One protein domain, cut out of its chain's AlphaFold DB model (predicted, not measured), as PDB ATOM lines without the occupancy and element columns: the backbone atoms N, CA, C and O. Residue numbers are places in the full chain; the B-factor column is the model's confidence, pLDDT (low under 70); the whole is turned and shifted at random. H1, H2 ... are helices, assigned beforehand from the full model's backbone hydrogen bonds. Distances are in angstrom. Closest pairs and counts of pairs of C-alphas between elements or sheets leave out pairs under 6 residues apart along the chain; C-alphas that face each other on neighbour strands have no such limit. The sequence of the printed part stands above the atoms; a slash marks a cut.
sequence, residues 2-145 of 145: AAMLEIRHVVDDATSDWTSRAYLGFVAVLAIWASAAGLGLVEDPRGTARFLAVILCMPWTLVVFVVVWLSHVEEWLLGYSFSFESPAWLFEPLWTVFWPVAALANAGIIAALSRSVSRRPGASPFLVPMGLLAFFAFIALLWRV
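Overview. This is residues 2 to 145 of the 145 residues of an uncharacterized protein of Streptomyces sp. NTH33 (UniProt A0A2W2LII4). Two long helices, H2 and H7, run side by side in opposite directions, and H8 folds back from the far end of H7 to make a V with it, while the short H3 fills the space between H2 and H8. H1 meets H7 with its last residues and sticks out with residues 2 to 9, and H4, H5 and H6 make a loose arm that goes out to one end and comes back to the start of H7. The printed part has 144 residues with eight named helices, H1 to H8 in order along the chain, and no named strand; the class is all helix. The whole is only just loose, close to compact, with a radius of gyration of the C-alphas of 17.7 A, and it spans 59 by 44 by 31 A.

Along the chain. H1, residues 2 to 14, begins at C-alpha 2, (43.234, 12.647, -24.032), and is 18.5 A long from first to last C-alpha. H2, residues 18 to 38, measures 30.0 A. H3, residues 48 to 56, is a helix of nine residues, and H4, residues 58 to 70, measures 17.8 A. H5, residues 73 to 78, and H6, residues 82 to 85, are short. H7, residues 92 to 118, is the longest helix at 38.6 A, from C-alpha 92 at (46.409, -11.174, -5.308) to C-alpha 118 at (14.454, 8.679, -13.788). H8, residues 127 to 144, measures 25.7 A and ends at C-alpha 144, (23.519, -21.196, 0.522).

Arrangement. H7 is the hub, touching three other helices. It touches H2 at a shallow tilt of 15 degrees, opposite ways, and their closest C-alphas, those of Ser 20 and Ala 107, are 4.8 A apart. H1 touches H7 with residues 10 to 14 alone, at a steep tilt of 62 degrees, with the C-alphas of Ala 14 and Gly 108 closest at 4.0 A. H7 and H8 form a helical hairpin at a steep tilt of 42 degrees; residues 110 to 117 of H7 touch residues 127 to 128 of H8, and the closest C-alphas are those of Ser 114 and Val 128, 6.1 A apart. H2 and H3 form another helical hairpin, also at 42 degrees, with the C-alphas of Ala 34 and Arg 50 closest at 4.5 A. H3 touches H8 too, at a steep tilt of 51 degrees, with the C-alphas of Ile 55 and Phe 136 closest at 7.1 A. The helix packing is mostly crossed: of the five touching pairs, one is at a shallow tilt. H4 is close to H7 but not clearly touching it, the closest C-alphas being those of Trp 60 and Ala 102 at 6.1 A. H4 and H5 meet only through their link, H5 and H6 are only just apart, with the closest C-alphas at 8.1 A, and H6 and H7 are apart. In H1, H2, H3, H4, H5 and H8 every O i to N i+4 pair is within hydrogen-bond range, in H7 21 of 23 are, and H6 is too short for such a pair.

Size, cuts and confidence. The two C-alphas farthest apart are those of Gly 79 and Gly 122, at 59.4 A. The printed part has no cut, and no link between its helices is long. Residues 119 to 124, between H7 and H8, stand free, as do residues 2 to 9 of H1. The mean pLDDT of the printed part is 81.2; residues 2 to 3, 45, 71 to 86, 88 and 143 to 145 are under 70.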
ATOM      1  N   ALA A   2      44.549  13.198 -23.656       67.00
ATOM      2  CA  ALA A   2      43.234  12.647 -24.032       67.00
ATOM      3  C   ALA A   2      42.768  11.458 -23.161       67.00
ATOM      4  O   ALA A   2      41.684  11.517 -22.597       67.00
ATOM      5  N   ALA A   3      43.620  10.450 -22.937       68.31
ATOM      6  CA  ALA A   3      43.274   9.294 -22.094       68.31
ATOM      7  C   ALA A   3      42.929   9.675 -20.639       68.31
ATOM      8  O   ALA A   3      42.079   9.064 -20.005       68.31
ATOM      9  N   MET A   4      43.557  10.727 -20.103       70.62
ATOM     10  CA  MET A   4      43.296  11.197 -18.739       70.62
ATOM     11  C   MET A   4      41.938  11.909 -18.625       70.62
ATOM     12  O   MET A   4      41.275  11.812 -17.597       70.62
ATOM     13  N   LEU A   5      41.512  12.595 -19.691       74.06
ATOM     14  CA  LEU A   5      40.175  13.185 -19.807       74.06
ATOM     15  C   LEU A   5      39.095  12.108 -19.946       74.06
ATOM     16  O   LEU A   5      38.041  12.221 -19.330       74.06
ATOM     17  N   GLU A   6      39.380  11.051 -20.703       77.88
ATOM     18  CA  GLU A   6      38.472   9.919 -20.890       77.88
ATOM     19  C   GLU A   6      38.253   9.145 -19.583       77.88
ATOM     20  O   GLU A   6      37.112   8.942 -19.173       77.88
ATOM     21  N   ILE A   7      39.331   8.831 -18.853       76.19
ATOM     22  CA  ILE A   7      39.250   8.194 -17.528       76.19
ATOM     23  C   ILE A   7      38.437   9.056 -16.562       76.19
ATOM     24  O   ILE A   7      37.570   8.549 -15.851       76.19
ATOM     25  N   ARG A   8      38.685  10.370 -16.549       81.56
ATOM     26  CA  ARG A   8      37.942  11.293 -15.689       81.56
ATOM     27  C   ARG A   8      36.450  11.278 -16.009       81.56
ATOM     28  O   ARG A   8      35.647  11.201 -15.088       81.56
ATOM     29  N   HIS A   9      36.079  11.291 -17.287       82.00
ATOM     30  CA  HIS A   9      34.677  11.197 -17.681       82.00
ATOM     31  C   HIS A   9      34.024   9.882 -17.261       82.00
ATOM     32  O   HIS A   9      32.900   9.913 -16.770       82.00
ATOM     33  N   VAL A  10      34.719   8.751 -17.393       80.44
ATOM     34  CA  VAL A  10      34.200   7.452 -16.939       80.44
ATOM     35  C   VAL A  10      33.949   7.462 -15.431       80.44
ATOM     36  O   VAL A  10      32.898   7.010 -14.983       80.44
ATOM     37  N   VAL A  11      34.881   8.004 -14.644       83.19
ATOM     38  CA  VAL A  11      34.739   8.090 -13.183       83.19
ATOM     39  C   VAL A  11      33.611   9.042 -12.784       83.19
ATOM     40  O   VAL A  11      32.801   8.703 -11.919       83.19
ATOM     41  N   ASP A  12      33.521  10.206 -13.423       86.44
ATOM     42  CA  ASP A  12      32.469  11.188 -13.148       86.44
ATOM     43  C   ASP A  12      31.080  10.619 -13.495       86.44
ATOM     44  O   ASP A  12      30.136  10.764 -12.717       86.44
ATOM     45  N   ASP A  13      30.954   9.899 -14.612       85.00
ATOM     46  CA  ASP A  13      29.690   9.281 -15.025       85.00
ATOM     47  C   ASP A  13      29.315   8.098 -14.113       85.00
ATOM     48  O   ASP A  13      28.165   7.983 -13.680       85.00
ATOM     49  N   ALA A  14      30.292   7.268 -13.729       80.75
ATOM     50  CA  ALA A  14      30.107   6.145 -12.808       80.75
ATOM     51  C   ALA A  14      29.781   6.584 -11.372       80.75
ATOM     52  O   ALA A  14      29.174   5.828 -10.621       80.75
ATOM     53  N   THR A  15      30.142   7.805 -10.978       86.81
ATOM     54  CA  THR A  15      29.866   8.365  -9.641       86.81
ATOM     55  C   THR A  15      28.772   9.434  -9.653       86.81
ATOM     56  O   THR A  15      28.630  10.180  -8.680       86.81
ATOM     57  N   SER A  16      27.994   9.507 -10.737       85.81
ATOM     58  CA  SER A  16      26.986  10.548 -10.955       85.81
ATOM     59  C   SER A  16      25.756  10.449 -10.045       85.81
ATOM     60  O   SER A  16      25.063  11.452  -9.870       85.81
ATOM     61  N   ASP A  17      25.488   9.289  -9.434       87.69
ATOM     62  CA  ASP A  17      24.363   9.102  -8.520       87.69
ATOM     63  C   ASP A  17      24.764   8.461  -7.180       87.69
ATOM     64  O   ASP A  17      25.874   7.959  -6.984       87.69
ATOM     65  N   TRP A  18      23.856   8.533  -6.204       87.00
ATOM     66  CA  TRP A  18      24.107   8.011  -4.861       87.00
ATOM     67  C   TRP A  18      24.222   6.481  -4.822       87.00
ATOM     68  O   TRP A  18      25.031   5.947  -4.064       87.00
ATOM     69  N   THR A  19      23.442   5.774  -5.639       87.62
ATOM     70  CA  THR A  19      23.408   4.306  -5.675       87.62
ATOM     71  C   THR A  19      24.730   3.750  -6.194       87.62
ATOM     72  O   THR A  19      25.289   2.829  -5.601       87.62
ATOM     73  N   SER A  20      25.267   4.336  -7.263       88.38
ATOM     74  CA  SER A  20      26.537   3.939  -7.861       88.38
ATOM     75  C   SER A  20      27.718   4.264  -6.943       88.38
ATOM     76  O   SER A  20      28.608   3.431  -6.767       88.38
ATOM     77  N   ARG A  21      27.693   5.418  -6.258       89.62
ATOM     78  CA  ARG A  21      28.674   5.775  -5.219       89.62
ATOM     79  C   ARG A  21      28.654   4.812  -4.036       89.62
ATOM     80  O   ARG A  21      29.714   4.364  -3.603       89.62
ATOM     81  N   ALA A  22      27.467   4.488  -3.523       90.00
ATOM     82  CA  ALA A  22      27.311   3.545  -2.420       90.00
ATOM     83  C   ALA A  22      27.817   2.149  -2.808       90.00
ATOM     84  O   ALA A  22      28.562   1.531  -2.047       90.00
ATOM     85  N   TYR A  23      27.480   1.690  -4.016       91.12
ATOM     86  CA  TYR A  23      27.986   0.440  -4.576       91.12
ATOM     87  C   TYR A  23      29.523   0.432  -4.666       91.12
ATOM     88  O   TYR A  23      30.154  -0.494  -4.159       91.12
ATOM     89  N   LEU A  24      30.138   1.481  -5.227       91.00
ATOM     90  CA  LEU A  24      31.600   1.600  -5.321       91.00
ATOM     91  C   LEU A  24      32.278   1.585  -3.953       91.00
ATOM     92  O   LEU A  24      33.259   0.868  -3.766       91.00
ATOM     93  N   GLY A  25      31.750   2.348  -2.994       90.56
ATOM     94  CA  GLY A  25      32.281   2.380  -1.633       90.56
ATOM     95  C   GLY A  25      32.231   1.004  -0.971       90.56
ATOM     96  O   GLY A  25      33.209   0.575  -0.362       90.56
ATOM     97  N   PHE A  26      31.125   0.278  -1.148       90.62
ATOM     98  CA  PHE A  26      30.970  -1.063  -0.593       90.62
ATOM     99  C   PHE A  26      31.954  -2.062  -1.214       90.62
ATOM    100  O   PHE A  26      32.636  -2.785  -0.487       90.62
ATOM    101  N   VAL A  27      32.101  -2.057  -2.544       90.56
ATOM    102  CA  VAL A  27      33.064  -2.935  -3.227       90.56
ATOM    103  C   VAL A  27      34.501  -2.586  -2.848       90.56
ATOM    104  O   VAL A  27      35.294  -3.495  -2.627       90.56
ATOM    105  N   ALA A  28      34.848  -1.304  -2.710       90.31
ATOM    106  CA  ALA A  28      36.193  -0.889  -2.313       90.31
ATOM    107  C   ALA A  28      36.583  -1.439  -0.931       90.31
ATOM    108  O   ALA A  28      37.668  -1.998  -0.775       90.31
ATOM    109  N   VAL A  29      35.684  -1.342   0.055       91.12
ATOM    110  CA  VAL A  29      35.913  -1.900   1.399       91.12
ATOM    111  C   VAL A  29      36.093  -3.417   1.336       91.12
ATOM    112  O   VAL A  29      37.042  -3.950   1.912       91.12
ATOM    113  N   LEU A  30      35.218  -4.113   0.604       89.94
ATOM    114  CA  LEU A  30      35.296  -5.564   0.452       89.94
ATOM    115  C   LEU A  30      36.562  -6.011  -0.279       89.94
ATOM    116  O   LEU A  30      37.170  -6.993   0.127       89.94
ATOM    117  N   ALA A  31      36.982  -5.293  -1.319       86.75
ATOM    118  CA  ALA A  31      38.184  -5.598  -2.084       86.75
ATOM    119  C   ALA A  31      39.450  -5.450  -1.234       86.75
ATOM    120  O   ALA A  31      40.319  -6.323  -1.275       86.75
ATOM    121  N   ILE A  32      39.541  -4.383  -0.431       88.06
ATOM    122  CA  ILE A  32      40.660  -4.173   0.499       88.06
ATOM    123  C   ILE A  32      40.710  -5.309   1.519       88.06
ATOM    124  O   ILE A  32      41.768  -5.900   1.724       88.06
ATOM    125  N   TRP A  33      39.568  -5.654   2.119       88.75
ATOM    126  CA  TRP A  33      39.502  -6.742   3.091       88.75
ATOM    127  C   TRP A  33      39.858  -8.087   2.446       88.75
ATOM    128  O   TRP A  33      40.725  -8.796   2.949       88.75
ATOM    129  N   ALA A  34      39.267  -8.415   1.297       85.75
ATOM    130  CA  ALA A  34      39.540  -9.651   0.569       85.75
ATOM    131  C   ALA A  34      41.027  -9.804   0.222       85.75
ATOM    132  O   ALA A  34      41.586 -10.884   0.398       85.75
ATOM    133  N   SER A  35      41.671  -8.717  -0.209       85.31
ATOM    134  CA  SER A  35      43.101  -8.707  -0.536       85.31
ATOM    135  C   SER A  35      43.967  -8.845   0.718       85.31
ATOM    136  O   SER A  35      44.936  -9.596   0.727       85.31
ATOM    137  N   ALA A  36      43.601  -8.174   1.817       85.38
ATOM    138  CA  ALA A  36      44.295  -8.314   3.095       85.38
ATOM    139  C   ALA A  36      44.205  -9.752   3.639       85.38
ATOM    140  O   ALA A  36      45.201 -10.284   4.124       85.38
ATOM    141  N   ALA A  37      43.048 -10.403   3.501       84.62
ATOM    142  CA  ALA A  37      42.875 -11.810   3.849       84.62
ATOM    143  C   ALA A  37      43.683 -12.742   2.927       84.62
ATOM    144  O   ALA A  37      44.351 -13.650   3.412       84.62
ATOM    145  N   GLY A  38      43.690 -12.488   1.612       78.81
ATOM    146  CA  GLY A  38      44.482 -13.250   0.637       78.81
ATOM    147  C   GLY A  38      45.997 -13.158   0.858       78.81
ATOM    148  O   GLY A  38      46.721 -14.112   0.586       78.81
ATOM    149  N   LEU A  39      46.468 -12.041   1.418       83.62
ATOM    150  CA  LEU A  39      47.861 -11.830   1.827       83.62
ATOM    151  C   LEU A  39      48.175 -12.346   3.245       83.62
ATOM    152  O   LEU A  39      49.312 -12.221   3.694       83.62
ATOM    153  N   GLY A  40      47.193 -12.898   3.966       81.88
ATOM    154  CA  GLY A  40      47.369 -13.386   5.338       81.88
ATOM    155  C   GLY A  40      47.512 -12.285   6.397       81.88
ATOM    156  O   GLY A  40      47.988 -12.553   7.495       81.88
ATOM    157  N   LEU A  41      47.114 -11.046   6.084       84.19
ATOM    158  CA  LEU A  41      47.173  -9.900   7.004       84.19
ATOM    159  C   LEU A  41      45.968  -9.836   7.954       84.19
ATOM    160  O   LEU A  41      46.037  -9.177   8.990       84.19
ATOM    161  N   VAL A  42      44.855 -10.477   7.588       86.19
ATOM    162  CA  VAL A  42      43.605 -10.512   8.359       86.19
ATOM    163  C   VAL A  42      43.000 -11.911   8.279       86.19
ATOM    164  O   VAL A  42      43.033 -12.546   7.227       86.19
ATOM    165  N   GLU A  43      42.405 -12.378   9.374       79.75
ATOM    166  CA  GLU A  43      41.637 -13.622   9.377       79.75
ATOM    167  C   GLU A  43      40.258 -13.416   8.726       79.75
ATOM    168  O   GLU A  43      39.438 -12.623   9.189       79.75
ATOM    169  N   ASP A  44      39.982 -14.165   7.657       78.00
ATOM    170  CA  ASP A  44      38.645 -14.321   7.073       78.00
ATOM    171  C   ASP A  44      38.343 -15.822   6.922       78.00
ATOM    172  O   ASP A  44      38.425 -16.375   5.822       78.00
ATOM    173  N   PRO A  45      38.020 -16.523   8.026       68.56
ATOM    174  CA  PRO A  45      37.922 -17.985   8.056       68.56
ATOM    175  C   PRO A  45      36.806 -18.555   7.168       68.56
ATOM    176  O   PRO A  45      36.742 -19.764   6.962       68.56
ATOM    177  N   ARG A  46      35.911 -17.707   6.647       76.56
ATOM    178  CA  ARG A  46      34.843 -18.099   5.715       76.56
ATOM    179  C   ARG A  46      35.005 -17.487   4.322       76.56
ATOM    180  O   ARG A  46      34.130 -17.693   3.487       76.56
ATOM    181  N   GLY A  47      36.067 -16.715   4.077       79.56
ATOM    182  CA  GLY A  47      36.273 -15.995   2.818       79.56
ATOM    183  C   GLY A  47      35.121 -15.046   2.468       79.56
ATOM    184  O   GLY A  47      34.818 -14.853   1.292       79.56
ATOM    185  N   THR A  48      34.431 -14.497   3.473       84.06
ATOM    186  CA  THR A  48      33.177 -13.755   3.280       84.06
ATOM    187  C   THR A  48      33.405 -12.458   2.511       84.06
ATOM    188  O   THR A  48      32.604 -12.116   1.641       84.06
ATOM    189  N   ALA A  49      34.508 -11.751   2.778       83.94
ATOM    190  CA  ALA A  49      34.814 -10.507   2.077       83.94
ATOM    191  C   ALA A  49      35.081 -10.766   0.589       83.94
ATOM    192  O   ALA A  49      34.522 -10.093  -0.280       83.94
ATOM    193  N   ARG A  50      35.879 -11.802   0.299       83.50
ATOM    194  CA  ARG A  50      36.193 -12.214  -1.075       83.50
ATOM    195  C   ARG A  50      34.947 -12.678  -1.812       83.50
ATOM    196  O   ARG A  50      34.729 -12.277  -2.947       83.50
ATOM    197  N   PHE A  51      34.110 -13.471  -1.156       84.50
ATOM    198  CA  PHE A  51      32.852 -13.944  -1.715       84.50
ATOM    199  C   PHE A  51      31.919 -12.793  -2.109       84.50
ATOM    200  O   PHE A  51      31.407 -12.764  -3.227       84.50
ATOM    201  N   LEU A  52      31.733 -11.808  -1.227       85.06
ATOM    202  CA  LEU A  52      30.898 -10.649  -1.532       85.06
ATOM    203  C   LEU A  52      31.496  -9.794  -2.658       85.06
ATOM    204  O   LEU A  52      30.750  -9.351  -3.528       85.06
ATOM    205  N   ALA A  53      32.821  -9.607  -2.695       86.88
ATOM    206  CA  ALA A  53      33.488  -8.923  -3.804       86.88
ATOM    207  C   ALA A  53      33.264  -9.656  -5.142       86.88
ATOM    208  O   ALA A  53      32.868  -9.028  -6.126       86.88
ATOM    209  N   VAL A  54      33.412 -10.988  -5.154       85.50
ATOM    210  CA  VAL A  54      33.118 -11.849  -6.314       85.50
ATOM    211  C   VAL A  54      31.676 -11.683  -6.767       85.50
ATOM    212  O   VAL A  54      31.450 -11.461  -7.949       85.50
ATOM    213  N   ILE A  55      30.700 -11.750  -5.860       86.00
ATOM    214  CA  ILE A  55      29.283 -11.600  -6.212       86.00
ATOM    215  C   ILE A  55      29.007 -10.225  -6.815       86.00
ATOM    216  O   ILE A  55      28.350 -10.113  -7.850       86.00
ATOM    217  N   LEU A  56      29.512  -9.167  -6.185       86.50
ATOM    218  CA  LEU A  56      29.248  -7.806  -6.637       86.50
ATOM    219  C   LEU A  56      29.874  -7.529  -8.000       86.50
ATOM    220  O   LEU A  56      29.304  -6.769  -8.779       86.50
ATOM    221  N   CYS A  57      30.999  -8.166  -8.311       87.88
ATOM    222  CA  CYS A  57      31.693  -8.058  -9.591       87.88
ATOM    223  C   CYS A  57      31.469  -9.279 -10.507       87.88
ATOM    224  O   CYS A  57      32.157  -9.415 -11.521       87.88
ATOM    225  N   MET A  58      30.474 -10.121 -10.202       84.56
ATOM    226  CA  MET A  58      30.259 -11.440 -10.811       84.56
ATOM    227  C   MET A  58      30.239 -11.448 -12.343       84.56
ATOM    228  O   MET A  58      30.862 -12.351 -12.900       84.56
ATOM    229  N   PRO A  59      29.610 -10.487 -13.057       80.94
ATOM    230  CA  PRO A  59      29.635 -10.487 -14.521       80.94
ATOM    231  C   PRO A  59      31.060 -10.512 -15.080       80.94
ATOM    232  O   PRO A  59      31.357 -11.257 -16.006       80.94
ATOM    233  N   TRP A  60      31.965  -9.752 -14.465       86.25
ATOM    234  CA  TRP A  60      33.360  -9.664 -14.880       86.25
ATOM    235  C   TRP A  60      34.177 -10.845 -14.370       86.25
ATOM    236  O   TRP A  60      35.046 -11.339 -15.080       86.25
ATOM    237  N   THR A  61      33.881 -11.340 -13.166       83.00
ATOM    238  CA  THR A  61      34.564 -12.520 -12.624       83.00
ATOM    239  C   THR A  61      34.243 -13.767 -13.446       83.00
ATOM    240  O   THR A  61      35.134 -14.571 -13.699       83.00
ATOM    241  N   LEU A  62      33.008 -13.894 -13.942       81.94
ATOM    242  CA  LEU A  62      32.617 -14.940 -14.888       81.94
ATOM    243  C   LEU A  62      33.352 -14.808 -16.222       81.94
ATOM    244  O   LEU A  62      33.796 -15.816 -16.755       81.94
ATOM    245  N   VAL A  63      33.519 -13.591 -16.751       83.19
ATOM    246  CA  VAL A  63      34.311 -13.371 -17.973       83.19
ATOM    247  C   VAL A  63      35.753 -13.826 -17.766       83.19
ATOM    248  O   VAL A  63      36.263 -14.577 -18.589       83.19
ATOM    249  N   VAL A  64      36.392 -13.438 -16.658       81.75
ATOM    250  CA  VAL A  64      37.751 -13.895 -16.326       81.75
ATOM    251  C   VAL A  64      37.796 -15.416 -16.210       81.75
ATOM    252  O   VAL A  64      38.677 -16.036 -16.795       81.75
ATOM    253  N   PHE A  65      36.830 -16.027 -15.521       79.81
ATOM    254  CA  PHE A  65      36.748 -17.478 -15.392       79.81
ATOM    255  C   PHE A  65      36.607 -18.175 -16.751       79.81
ATOM    256  O   PHE A  65      37.337 -19.120 -17.024       79.81
ATOM    257  N   VAL A  66      35.723 -17.691 -17.628       81.56
ATOM    258  CA  VAL A  66      35.544 -18.242 -18.979       81.56
ATOM    259  C   VAL A  66      36.809 -18.064 -19.811       81.56
ATOM    260  O   VAL A  66      37.193 -18.991 -20.512       81.56
ATOM    261  N   VAL A  67      37.482 -16.913 -19.726       79.94
ATOM    262  CA  VAL A  67      38.759 -16.693 -20.419       79.94
ATOM    263  C   VAL A  67      39.803 -17.689 -19.922       79.94
ATOM    264  O   VAL A  67      40.357 -18.406 -20.739       79.94
ATOM    265  N   VAL A  68      40.007 -17.808 -18.607       74.00
ATOM    266  CA  VAL A  68      40.957 -18.769 -18.017       74.00
ATOM    267  C   VAL A  68      40.623 -20.207 -18.421       74.00
ATOM    268  O   VAL A  68      41.517 -20.960 -18.804       74.00
ATOM    269  N   TRP A  69      39.341 -20.573 -18.391       73.94
ATOM    270  CA  TRP A  69      38.852 -21.887 -18.802       73.94
ATOM    271  C   TRP A  69      39.131 -22.172 -20.281       73.94
ATOM    272  O   TRP A  69      39.640 -23.231 -20.632       73.94
ATOM    273  N   LEU A  70      38.846 -21.215 -21.167       71.69
ATOM    274  CA  LEU A  70      39.145 -21.335 -22.596       71.69
ATOM    275  C   LEU A  70      40.656 -21.315 -22.874       71.69
ATOM    276  O   LEU A  70      41.106 -21.910 -23.850       71.69
ATOM    277  N   SER A  71      41.443 -20.672 -22.011       66.44
ATOM    278  CA  SER A  71      42.905 -20.622 -22.071       66.44
ATOM    279  C   SER A  71      43.596 -21.901 -21.577       66.44
ATOM    280  O   SER A  71      44.812 -22.003 -21.721       66.44
ATOM    281  N   HIS A  72      42.864 -22.929 -21.117       62.38
ATOM    282  CA  HIS A  72      43.407 -24.278 -20.834       62.38
ATOM    283  C   HIS A  72      44.002 -25.004 -22.056       62.38
ATOM    284  O   HIS A  72      44.418 -26.158 -21.968       62.38
ATOM    285  N   VAL A  73      44.115 -24.320 -23.194       55.56
ATOM    286  CA  VAL A  73      45.049 -24.669 -24.269       55.56
ATOM    287  C   VAL A  73      46.452 -24.952 -23.708       55.56
ATOM    288  O   VAL A  73      47.103 -25.881 -24.173       55.56
ATOM    289  N   GLU A  74      46.901 -24.219 -22.681       51.78
ATOM    290  CA  GLU A  74      48.210 -24.440 -22.045       51.78
ATOM    291  C   GLU A  74      48.321 -25.798 -21.343       51.78
ATOM    292  O   GLU A  74      49.329 -26.478 -21.499       51.78
ATOM    293  N   GLU A  75      47.279 -26.243 -20.641       60.50
ATOM    294  CA  GLU A  75      47.251 -27.543 -19.957       60.50
ATOM    295  C   GLU A  75      47.238 -28.701 -20.973       60.50
ATOM    296  O   GLU A  75      47.920 -29.710 -20.793       60.50
ATOM    297  N   TRP A  76      46.558 -28.502 -22.109       55.88
ATOM    298  CA  TRP A  76      46.593 -29.408 -23.265       55.88
ATOM    299  C   TRP A  76      47.968 -29.492 -23.954       55.88
ATOM    300  O   TRP A  76      48.290 -30.525 -24.537       55.88
ATOM    301  N   LEU A  77      48.771 -28.422 -23.916       58.00
ATOM    302  CA  LEU A  77      50.076 -28.330 -24.590       58.00
ATOM    303  C   LEU A  77      51.271 -28.664 -23.685       58.00
ATOM    304  O   LEU A  77      52.256 -29.222 -24.166       58.00
ATOM    305  N   LEU A  78      51.211 -28.297 -22.405       60.59
ATOM    306  CA  LEU A  78      52.328 -28.352 -21.455       60.59
ATOM    307  C   LEU A  78      52.135 -29.416 -20.366       60.59
ATOM    308  O   LEU A  78      53.080 -29.708 -19.636       60.59
ATOM    309  N   GLY A  79      50.937 -30.005 -20.260       66.94
ATOM    310  CA  GLY A  79      50.627 -31.065 -19.298       66.94
ATOM    311  C   GLY A  79      50.491 -30.604 -17.843       66.94
ATOM    312  O   GLY A  79      50.375 -31.454 -16.965       66.94
ATOM    313  N   TYR A  80      50.509 -29.293 -17.580       61.19
ATOM    314  CA  TYR A  80      50.250 -28.704 -16.264       61.19
ATOM    315  C   TYR A  80      49.524 -27.358 -16.411       61.19
ATOM    316  O   TYR A  80      49.675 -26.679 -17.432       61.19
ATOM    317  N   SER A  81      48.748 -26.961 -15.396       64.06
ATOM    318  CA  SER A  81      48.053 -25.667 -15.361       64.06
ATOM    319  C   SER A  81      48.692 -24.726 -14.349       64.06
ATOM    320  O   SER A  81      48.488 -24.825 -13.136       64.06
ATOM    321  N   PHE A  82      49.422 -23.739 -14.871       66.00
ATOM    322  CA  PHE A  82      50.055 -22.690 -14.074       66.00
ATOM    323  C   PHE A  82      49.052 -21.950 -13.173       66.00
ATOM    324  O   PHE A  82      49.404 -21.518 -12.079       66.00
ATOM    325  N   SER A  83      47.793 -21.816 -13.604       64.00
ATOM    326  CA  SER A  83      46.752 -21.109 -12.848       64.00
ATOM    327  C   SER A  83      46.267 -21.856 -11.602       64.00
ATOM    328  O   SER A  83      45.900 -21.200 -10.630       64.00
ATOM    329  N   PHE A  84      46.265 -23.194 -11.605       64.12
ATOM    330  CA  PHE A  84      45.801 -23.991 -10.460       64.12
ATOM    331  C   PHE A  84      46.917 -24.389  -9.499       64.12
ATOM    332  O   PHE A  84      46.658 -24.575  -8.312       64.12
ATOM    333  N   GLU A  85      48.148 -24.513  -9.993       65.94
ATOM    334  CA  GLU A  85      49.298 -24.911  -9.175       65.94
ATOM    335  C   GLU A  85      50.000 -23.719  -8.512       65.94
ATOM    336  O   GLU A  85      50.744 -23.883  -7.542       65.94
ATOM    337  N   SER A  86      49.758 -22.504  -9.010       66.88
ATOM    338  CA  SER A  86      50.378 -21.302  -8.464       66.88
ATOM    339  C   SER A  86      49.760 -20.890  -7.123       66.88
ATOM    340  O   SER A  86      48.540 -20.916  -6.948       66.88
ATOM    341  N   PRO A  87      50.584 -20.439  -6.164       73.00
ATOM    342  CA  PRO A  87      50.098 -20.004  -4.865       73.00
ATOM    343  C   PRO A  87      49.263 -18.719  -4.979       73.00
ATOM    344  O   PRO A  87      49.583 -17.816  -5.751       73.00
ATOM    345  N   ALA A  88      48.214 -18.605  -4.157       68.38
ATOM    346  CA  ALA A  88      47.219 -17.530  -4.242       68.38
ATOM    347  C   ALA A  88      47.814 -16.106  -4.215       68.38
ATOM    348  O   ALA A  88      47.337 -15.231  -4.939       68.38
ATOM    349  N   TRP A  89      48.891 -15.885  -3.450       72.19
ATOM    350  CA  TRP A  89      49.568 -14.585  -3.349       72.19
ATOM    351  C   TRP A  89      50.096 -14.064  -4.694       72.19
ATOM    352  O   TRP A  89      50.209 -12.854  -4.867       72.19
ATOM    353  N   LEU A  90      50.380 -14.949  -5.659       77.81
ATOM    354  CA  LEU A  90      50.850 -14.567  -6.992       77.81
ATOM    355  C   LEU A  90      49.765 -13.823  -7.785       77.81
ATOM    356  O   LEU A  90      50.069 -12.940  -8.585       77.81
ATOM    357  N   PHE A  91      48.494 -14.146  -7.533       76.50
ATOM    358  CA  PHE A  91      47.350 -13.546  -8.217       76.50
ATOM    359  C   PHE A  91      46.695 -12.413  -7.424       76.50
ATOM    360  O   PHE A  91      45.925 -11.648  -8.003       76.50
ATOM    361  N   GLU A  92      46.981 -12.258  -6.127       81.00
ATOM    362  CA  GLU A  92      46.409 -11.174  -5.308       81.00
ATOM    363  C   GLU A  92      46.618  -9.770  -5.907       81.00
ATOM    364  O   GLU A  92      45.650  -9.010  -5.960       81.00
ATOM    365  N   PRO A  93      47.796  -9.409  -6.460       81.06
ATOM    366  CA  PRO A  93      47.972  -8.121  -7.134       81.06
ATOM    367  C   PRO A  93      47.074  -7.928  -8.365       81.06
ATOM    368  O   PRO A  93      46.738  -6.803  -8.719       81.06
ATOM    369  N   LEU A  94      46.673  -9.010  -9.038       81.88
ATOM    370  CA  LEU A  94      45.732  -8.923 -10.155       81.88
ATOM    371  C   LEU A  94      44.313  -8.698  -9.637       81.88
ATOM    372  O   LEU A  94      43.584  -7.874 -10.186       81.88
ATOM    373  N   TRP A  95      43.937  -9.364  -8.541       82.69
ATOM    374  CA  TRP A  95      42.647  -9.159  -7.884       82.69
ATOM    375  C   TRP A  95      42.487  -7.732  -7.347       82.69
ATOM    376  O   TRP A  95      41.426  -7.135  -7.534       82.69
ATOM    377  N   THR A  96      43.532  -7.143  -6.759       81.56
ATOM    378  CA  THR A  96      43.489  -5.763  -6.237       81.56
ATOM    379  C   THR A  96      43.230  -4.719  -7.321       81.56
ATOM    380  O   THR A  96      42.609  -3.700  -7.031       81.56
ATOM    381  N   VAL A  97      43.662  -4.963  -8.562       84.81
ATOM    382  CA  VAL A  97      43.382  -4.093  -9.718       84.81
ATOM    383  C   VAL A  97      42.046  -4.444 -10.368       84.81
ATOM    384  O   VAL A  97      41.301  -3.559 -10.790       84.81
ATOM    385  N   PHE A  98      41.716  -5.731 -10.422       88.38
ATOM    386  CA  PHE A  98      40.485  -6.220 -11.024       88.38
ATOM    387  C   PHE A  98      39.238  -5.692 -10.308       88.38
ATOM    388  O   PHE A  98      38.345  -5.168 -10.977       88.38
ATOM    389  N   TRP A  99      39.167  -5.781  -8.971       88.56
ATOM    390  CA  TRP A  99      37.960  -5.376  -8.238       88.56
ATOM    391  C   TRP A  99      37.580  -3.907  -8.479       88.56
ATOM    392  O   TRP A  99      36.425  -3.666  -8.824       88.56
ATOM    393  N   PRO A 100      38.499  -2.921  -8.385       87.56
ATOM    394  CA  PRO A 100      38.190  -1.529  -8.707       87.56
ATOM    395  C   PRO A 100      37.690  -1.324 -10.137       87.56
ATOM    396  O   PRO A 100      36.726  -0.592 -10.344       87.56
ATOM    397  N   VAL A 101      38.316  -1.971 -11.125       87.81
ATOM    398  CA  VAL A 101      37.944  -1.812 -12.541       87.81
ATOM    399  C   VAL A 101      36.565  -2.413 -12.810       87.81
ATOM    400  O   VAL A 101      35.710  -1.761 -13.412       87.81
ATOM    401  N   ALA A 102      36.312  -3.621 -12.306       89.19
ATOM    402  CA  ALA A 102      35.017  -4.283 -12.413       89.19
ATOM    403  C   ALA A 102      33.916  -3.493 -11.684       89.19
ATOM    404  O   ALA A 102      32.808  -3.336 -12.202       89.19
ATOM    405  N   ALA A 103      34.223  -2.951 -10.502       90.75
ATOM    406  CA  ALA A 103      33.309  -2.106  -9.747       90.75
ATOM    407  C   ALA A 103      32.976  -0.815 -10.504       90.75
ATOM    408  O   ALA A 103      31.813  -0.426 -10.551       90.75
ATOM    409  N   LEU A 104      33.967  -0.180 -11.136       89.19
ATOM    410  CA  LEU A 104      33.771   1.028 -11.937       89.19
ATOM    411  C   LEU A 104      32.858   0.764 -13.139       89.19
ATOM    412  O   LEU A 104      31.924   1.529 -13.382       89.19
ATOM    413  N   ALA A 105      33.080  -0.345 -13.848       89.25
ATOM    414  CA  ALA A 105      32.230  -0.752 -14.961       89.25
ATOM    415  C   ALA A 105      30.780  -0.997 -14.505       89.25
ATOM    416  O   ALA A 105      29.837  -0.481 -15.109       89.25
ATOM    417  N   ASN A 106      30.592  -1.709 -13.391       90.75
ATOM    418  CA  ASN A 106      29.268  -1.943 -12.815       90.75
ATOM    419  C   ASN A 106      28.601  -0.648 -12.338       90.75
ATOM    420  O   ASN A 106      27.416  -0.445 -12.585       90.75
ATOM    421  N   ALA A 107      29.349   0.261 -11.717       89.31
ATOM    422  CA  ALA A 107      28.848   1.558 -11.280       89.31
ATOM    423  C   ALA A 107      28.386   2.429 -12.458       89.31
ATOM    424  O   ALA A 107      27.344   3.073 -12.362       89.31
ATOM    425  N   GLY A 108      29.094   2.383 -13.592       87.31
ATOM    426  CA  GLY A 108      28.659   3.009 -14.841       87.31
ATOM    427  C   GLY A 108      27.334   2.440 -15.360       87.31
ATOM    428  O   GLY A 108      26.432   3.199 -15.722       87.31
ATOM    429  N   ILE A 109      27.169   1.112 -15.329       88.81
ATOM    430  CA  ILE A 109      25.907   0.446 -15.700       88.81
ATOM    431  C   ILE A 109      24.778   0.865 -14.752       88.81
ATOM    432  O   ILE A 109      23.696   1.228 -15.211       88.81
ATOM    433  N   ILE A 110      25.027   0.873 -13.440       90.00
ATOM    434  CA  ILE A 110      24.058   1.307 -12.425       90.00
ATOM    435  C   ILE A 110      23.643   2.757 -12.676       90.00
ATOM    436  O   ILE A 110      22.450   3.036 -12.746       90.00
ATOM    437  N   ALA A 111      24.597   3.659 -12.909       88.12
ATOM    438  CA  ALA A 111      24.322   5.061 -13.201       88.12
ATOM    439  C   ALA A 111      23.524   5.254 -14.501       88.12
ATOM    440  O   ALA A 111      22.621   6.091 -14.586       88.12
ATOM    441  N   ALA A 112      23.816   4.470 -15.541       88.25
ATOM    442  CA  ALA A 112      23.029   4.462 -16.771       88.25
ATOM    443  C   ALA A 112      21.590   3.971 -16.526       88.25
ATOM    444  O   ALA A 112      20.635   4.596 -16.999       88.25
ATOM    445  N   LEU A 113      21.418   2.906 -15.739       88.81
ATOM    446  CA  LEU A 113      20.109   2.377 -15.359       88.81
ATOM    447  C   LEU A 113      19.318   3.387 -14.522       88.81
ATOM    448  O   LEU A 113      18.175   3.678 -14.875       88.81
ATOM    449  N   SER A 114      19.920   3.993 -13.497       87.56
ATOM    450  CA  SER A 114      19.304   5.044 -12.675       87.56
ATOM    451  C   SER A 114      18.815   6.204 -13.534       87.56
ATOM    452  O   SER A 114      17.660   6.618 -13.426       87.56
ATOM    453  N   ARG A 115      19.650   6.694 -14.461       88.56
ATOM    454  CA  ARG A 115      19.260   7.752 -15.406       88.56
ATOM    455  C   ARG A 115      18.113   7.319 -16.314       88.56
ATOM    456  O   ARG A 115      17.214   8.115 -16.576       88.56
ATOM    457  N   SER A 116      18.121   6.073 -16.789       87.62
ATOM    458  CA  SER A 116      17.052   5.544 -17.643       87.62
ATOM    459  C   SER A 116      15.706   5.461 -16.913       87.62
ATOM    460  O   SER A 116      14.676   5.807 -17.490       87.62
ATOM    461  N   VAL A 117      15.717   5.071 -15.634       87.50
ATOM    462  CA  VAL A 117      14.523   4.962 -14.788       87.50
ATOM    463  C   VAL A 117      13.979   6.345 -14.452       87.50
ATOM    464  O   VAL A 117      12.787   6.574 -14.623       87.50
ATOM    465  N   SER A 118      14.844   7.293 -14.089       84.75
ATOM    466  CA  SER A 118      14.454   8.679 -13.788       84.75
ATOM    467  C   SER A 118      13.803   9.410 -14.969       84.75
ATOM    468  O   SER A 118      13.064  10.368 -14.768       84.75
ATOM    469  N   ARG A 119      14.051   8.969 -16.211       86.38
ATOM    470  CA  ARG A 119      13.414   9.522 -17.421       86.38
ATOM    471  C   ARG A 119      12.025   8.939 -17.705       86.38
ATOM    472  O   ARG A 119      11.342   9.446 -18.592       86.38
ATOM    473  N   ARG A 120      11.601   7.877 -17.009       87.75
ATOM    474  CA  ARG A 120      10.295   7.235 -17.223       87.75
ATOM    475  C   ARG A 120       9.225   7.864 -16.318       87.75
ATOM    476  O   ARG A 120       9.380   7.832 -15.097       87.75
ATOM    477  N   PRO A 121       8.114   8.383 -16.878       81.06
ATOM    478  CA  PRO A 121       7.014   8.912 -16.077       81.06
ATOM    479  C   PRO A 121       6.431   7.829 -15.160       81.06
ATOM    480  O   PRO A 121       6.124   6.730 -15.618       81.06
ATOM    481  N   GLY A 122       6.279   8.135 -13.869       83.06
ATOM    482  CA  GLY A 122       5.693   7.223 -12.878       83.06
ATOM    483  C   GLY A 122       6.626   6.125 -12.352       83.06
ATOM    484  O   GLY A 122       6.194   5.308 -11.541       83.06
ATOM    485  N   ALA A 123       7.895   6.088 -12.768       84.12
ATOM    486  CA  ALA A 123       8.851   5.123 -12.237       84.12
ATOM    487  C   ALA A 123       9.341   5.520 -10.832       84.12
ATOM    488  O   ALA A 123       9.666   6.678 -10.571       84.12
ATOM    489  N   SER A 124       9.416   4.540  -9.925       86.44
ATOM    490  CA  SER A 124       9.924   4.758  -8.566       86.44
ATOM    491  C   SER A 124      11.441   4.994  -8.574       86.44
ATOM    492  O   SER A 124      12.165   4.209  -9.194       86.44
ATOM    493  N   PRO A 125      11.957   5.987  -7.821       81.06
ATOM    494  CA  PRO A 125      13.399   6.208  -7.677       81.06
ATOM    495  C   PRO A 125      14.112   5.035  -6.984       81.06
ATOM    496  O   PRO A 125      15.324   4.886  -7.105       81.06
ATOM    497  N   PHE A 126      13.366   4.164  -6.295       86.75
ATOM    498  CA  PHE A 126      13.910   2.991  -5.610       86.75
ATOM    499  C   PHE A 126      14.012   1.745  -6.493       86.75
ATOM    500  O   PHE A 126      14.501   0.717  -6.031       86.75
ATOM    501  N   LEU A 127      13.581   1.808  -7.755       88.06
ATOM    502  CA  LEU A 127      13.550   0.635  -8.629       88.06
ATOM    503  C   LEU A 127      14.945   0.020  -8.834       88.06
ATOM    504  O   LEU A 127      15.105  -1.190  -8.720       88.06
ATOM    505  N   VAL A 128      15.957   0.854  -9.094       86.88
ATOM    506  CA  VAL A 128      17.346   0.411  -9.302       86.88
ATOM    507  C   VAL A 128      17.992  -0.124  -8.018       86.88
ATOM    508  O   VAL A 128      18.465  -1.261  -8.051       86.88
ATOM    509  N   PRO A 129      17.996   0.597  -6.877       87.38
ATOM    510  CA  PRO A 129      18.600   0.071  -5.653       87.38
ATOM    511  C   PRO A 129      17.893  -1.193  -5.143       87.38
ATOM    512  O   PRO A 129      18.569  -2.139  -4.747       87.38
ATOM    513  N   MET A 130      16.557  -1.265  -5.210       91.31
ATOM    514  CA  MET A 130      15.826  -2.477  -4.818       91.31
ATOM    515  C   MET A 130      16.070  -3.637  -5.784       91.31
ATOM    516  O   MET A 130      16.191  -4.775  -5.339       91.31
ATOM    517  N   GLY A 131      16.186  -3.363  -7.086       88.50
ATOM    518  CA  GLY A 131      16.540  -4.368  -8.087       88.50
ATOM    519  C   GLY A 131      17.931  -4.961  -7.851       88.50
ATOM    520  O   GLY A 131      18.085  -6.179  -7.879       88.50
ATOM    521  N   LEU A 132      18.923  -4.120  -7.542       87.44
ATOM    522  CA  LEU A 132      20.276  -4.563  -7.184       87.44
ATOM    523  C   LEU A 132      20.275  -5.404  -5.907       87.44
ATOM    524  O   LEU A 132      20.867  -6.481  -5.885       87.44
ATOM    525  N   LEU A 133      19.584  -4.943  -4.858       88.25
ATOM    526  CA  LEU A 133      19.454  -5.689  -3.607       88.25
ATOM    527  C   LEU A 133      18.807  -7.056  -3.836       88.25
ATOM    528  O   LEU A 133      19.339  -8.059  -3.371       88.25
ATOM    529  N   ALA A 134      17.700  -7.111  -4.581       89.56
ATOM    530  CA  ALA A 134      17.016  -8.360  -4.899       89.56
ATOM    531  C   ALA A 134      17.908  -9.308  -5.714       89.56
ATOM    532  O   ALA A 134      17.978 -10.496  -5.404       89.56
ATOM    533  N   PHE A 135      18.625  -8.787  -6.714       87.69
ATOM    534  CA  PHE A 135      19.545  -9.568  -7.538       87.69
ATOM    535  C   PHE A 135      20.676 -10.181  -6.706       87.69
ATOM    536  O   PHE A 135      20.859 -11.396  -6.714       87.69
ATOM    537  N   PHE A 136      21.402  -9.373  -5.930       85.00
ATOM    538  CA  PHE A 136      22.511  -9.879  -5.120       85.00
ATOM    539  C   PHE A 136      22.041 -10.781  -3.975       85.00
ATOM    540  O   PHE A 136      22.703 -11.774  -3.680       85.00
ATOM    541  N   ALA A 137      20.882 -10.496  -3.370       85.56
ATOM    542  CA  ALA A 137      20.282 -11.375  -2.372       85.56
ATOM    543  C   ALA A 137      19.909 -12.740  -2.965       85.56
ATOM    544  O   ALA A 137      20.144 -13.760  -2.326       85.56
ATOM    545  N   PHE A 138      19.380 -12.776  -4.192       86.62
ATOM    546  CA  PHE A 138      19.075 -14.021  -4.892       86.62
ATOM    547  C   PHE A 138      20.337 -14.845  -5.179       86.62
ATOM    548  O   PHE A 138      20.359 -16.037  -4.887       86.62
ATOM    549  N   ILE A 139      21.414 -14.220  -5.664       81.31
ATOM    550  CA  ILE A 139      22.699 -14.910  -5.882       81.31
ATOM    551  C   ILE A 139      23.276 -15.440  -4.562       81.31
ATOM    552  O   ILE A 139      23.703 -16.591  -4.487       81.31
ATOM    553  N   ALA A 140      23.243 -14.635  -3.497       78.69
ATOM    554  CA  ALA A 140      23.694 -15.063  -2.174       78.69
ATOM    555  C   ALA A 140      22.838 -16.208  -1.599       78.69
ATOM    556  O   ALA A 140      23.364 -17.070  -0.896       78.69
ATOM    557  N   LEU A 141      21.534 -16.230  -1.900       83.19
ATOM    558  CA  LEU A 141      20.632 -17.320  -1.529       83.19
ATOM    559  C   LEU A 141      20.983 -18.605  -2.283       83.19
ATOM    560  O   LEU A 141      21.118 -19.640  -1.640       83.19
ATOM    561  N   LEU A 142      21.167 -18.536  -3.608       80.06
ATOM    562  CA  LEU A 142      21.547 -19.689  -4.433       80.06
ATOM    563  C   LEU A 142      22.837 -20.349  -3.952       80.06
ATOM    564  O   LEU A 142      22.965 -21.558  -4.037       80.06
ATOM    565  N   TRP A 143      23.773 -19.566  -3.423       68.44
ATOM    566  CA  TRP A 143      25.013 -20.090  -2.859       68.44
ATOM    567  C   TRP A 143      24.830 -20.854  -1.539       68.44
ATOM    568  O   TRP A 143      25.651 -21.694  -1.185       68.44
ATOM    569  N   ARG A 144      23.795 -20.524  -0.757       63.34
ATOM    570  CA  ARG A 144      23.519 -21.196   0.522       63.34
ATOM    571  C   ARG A 144      22.799 -22.536   0.372       63.34
ATOM    572  O   ARG A 144      22.680 -23.231   1.381       63.34
ATOM    573  N   VAL A 145      22.280 -22.835  -0.817       53.12
ATOM    574  CA  VAL A 145      21.567 -24.075  -1.163       53.12
ATOM    575  C   VAL A 145      22.560 -25.080  -1.724       53.12
ATOM    576  O   VAL A 145      22.463 -26.256  -1.315       53.12
TER     577      VAL A 145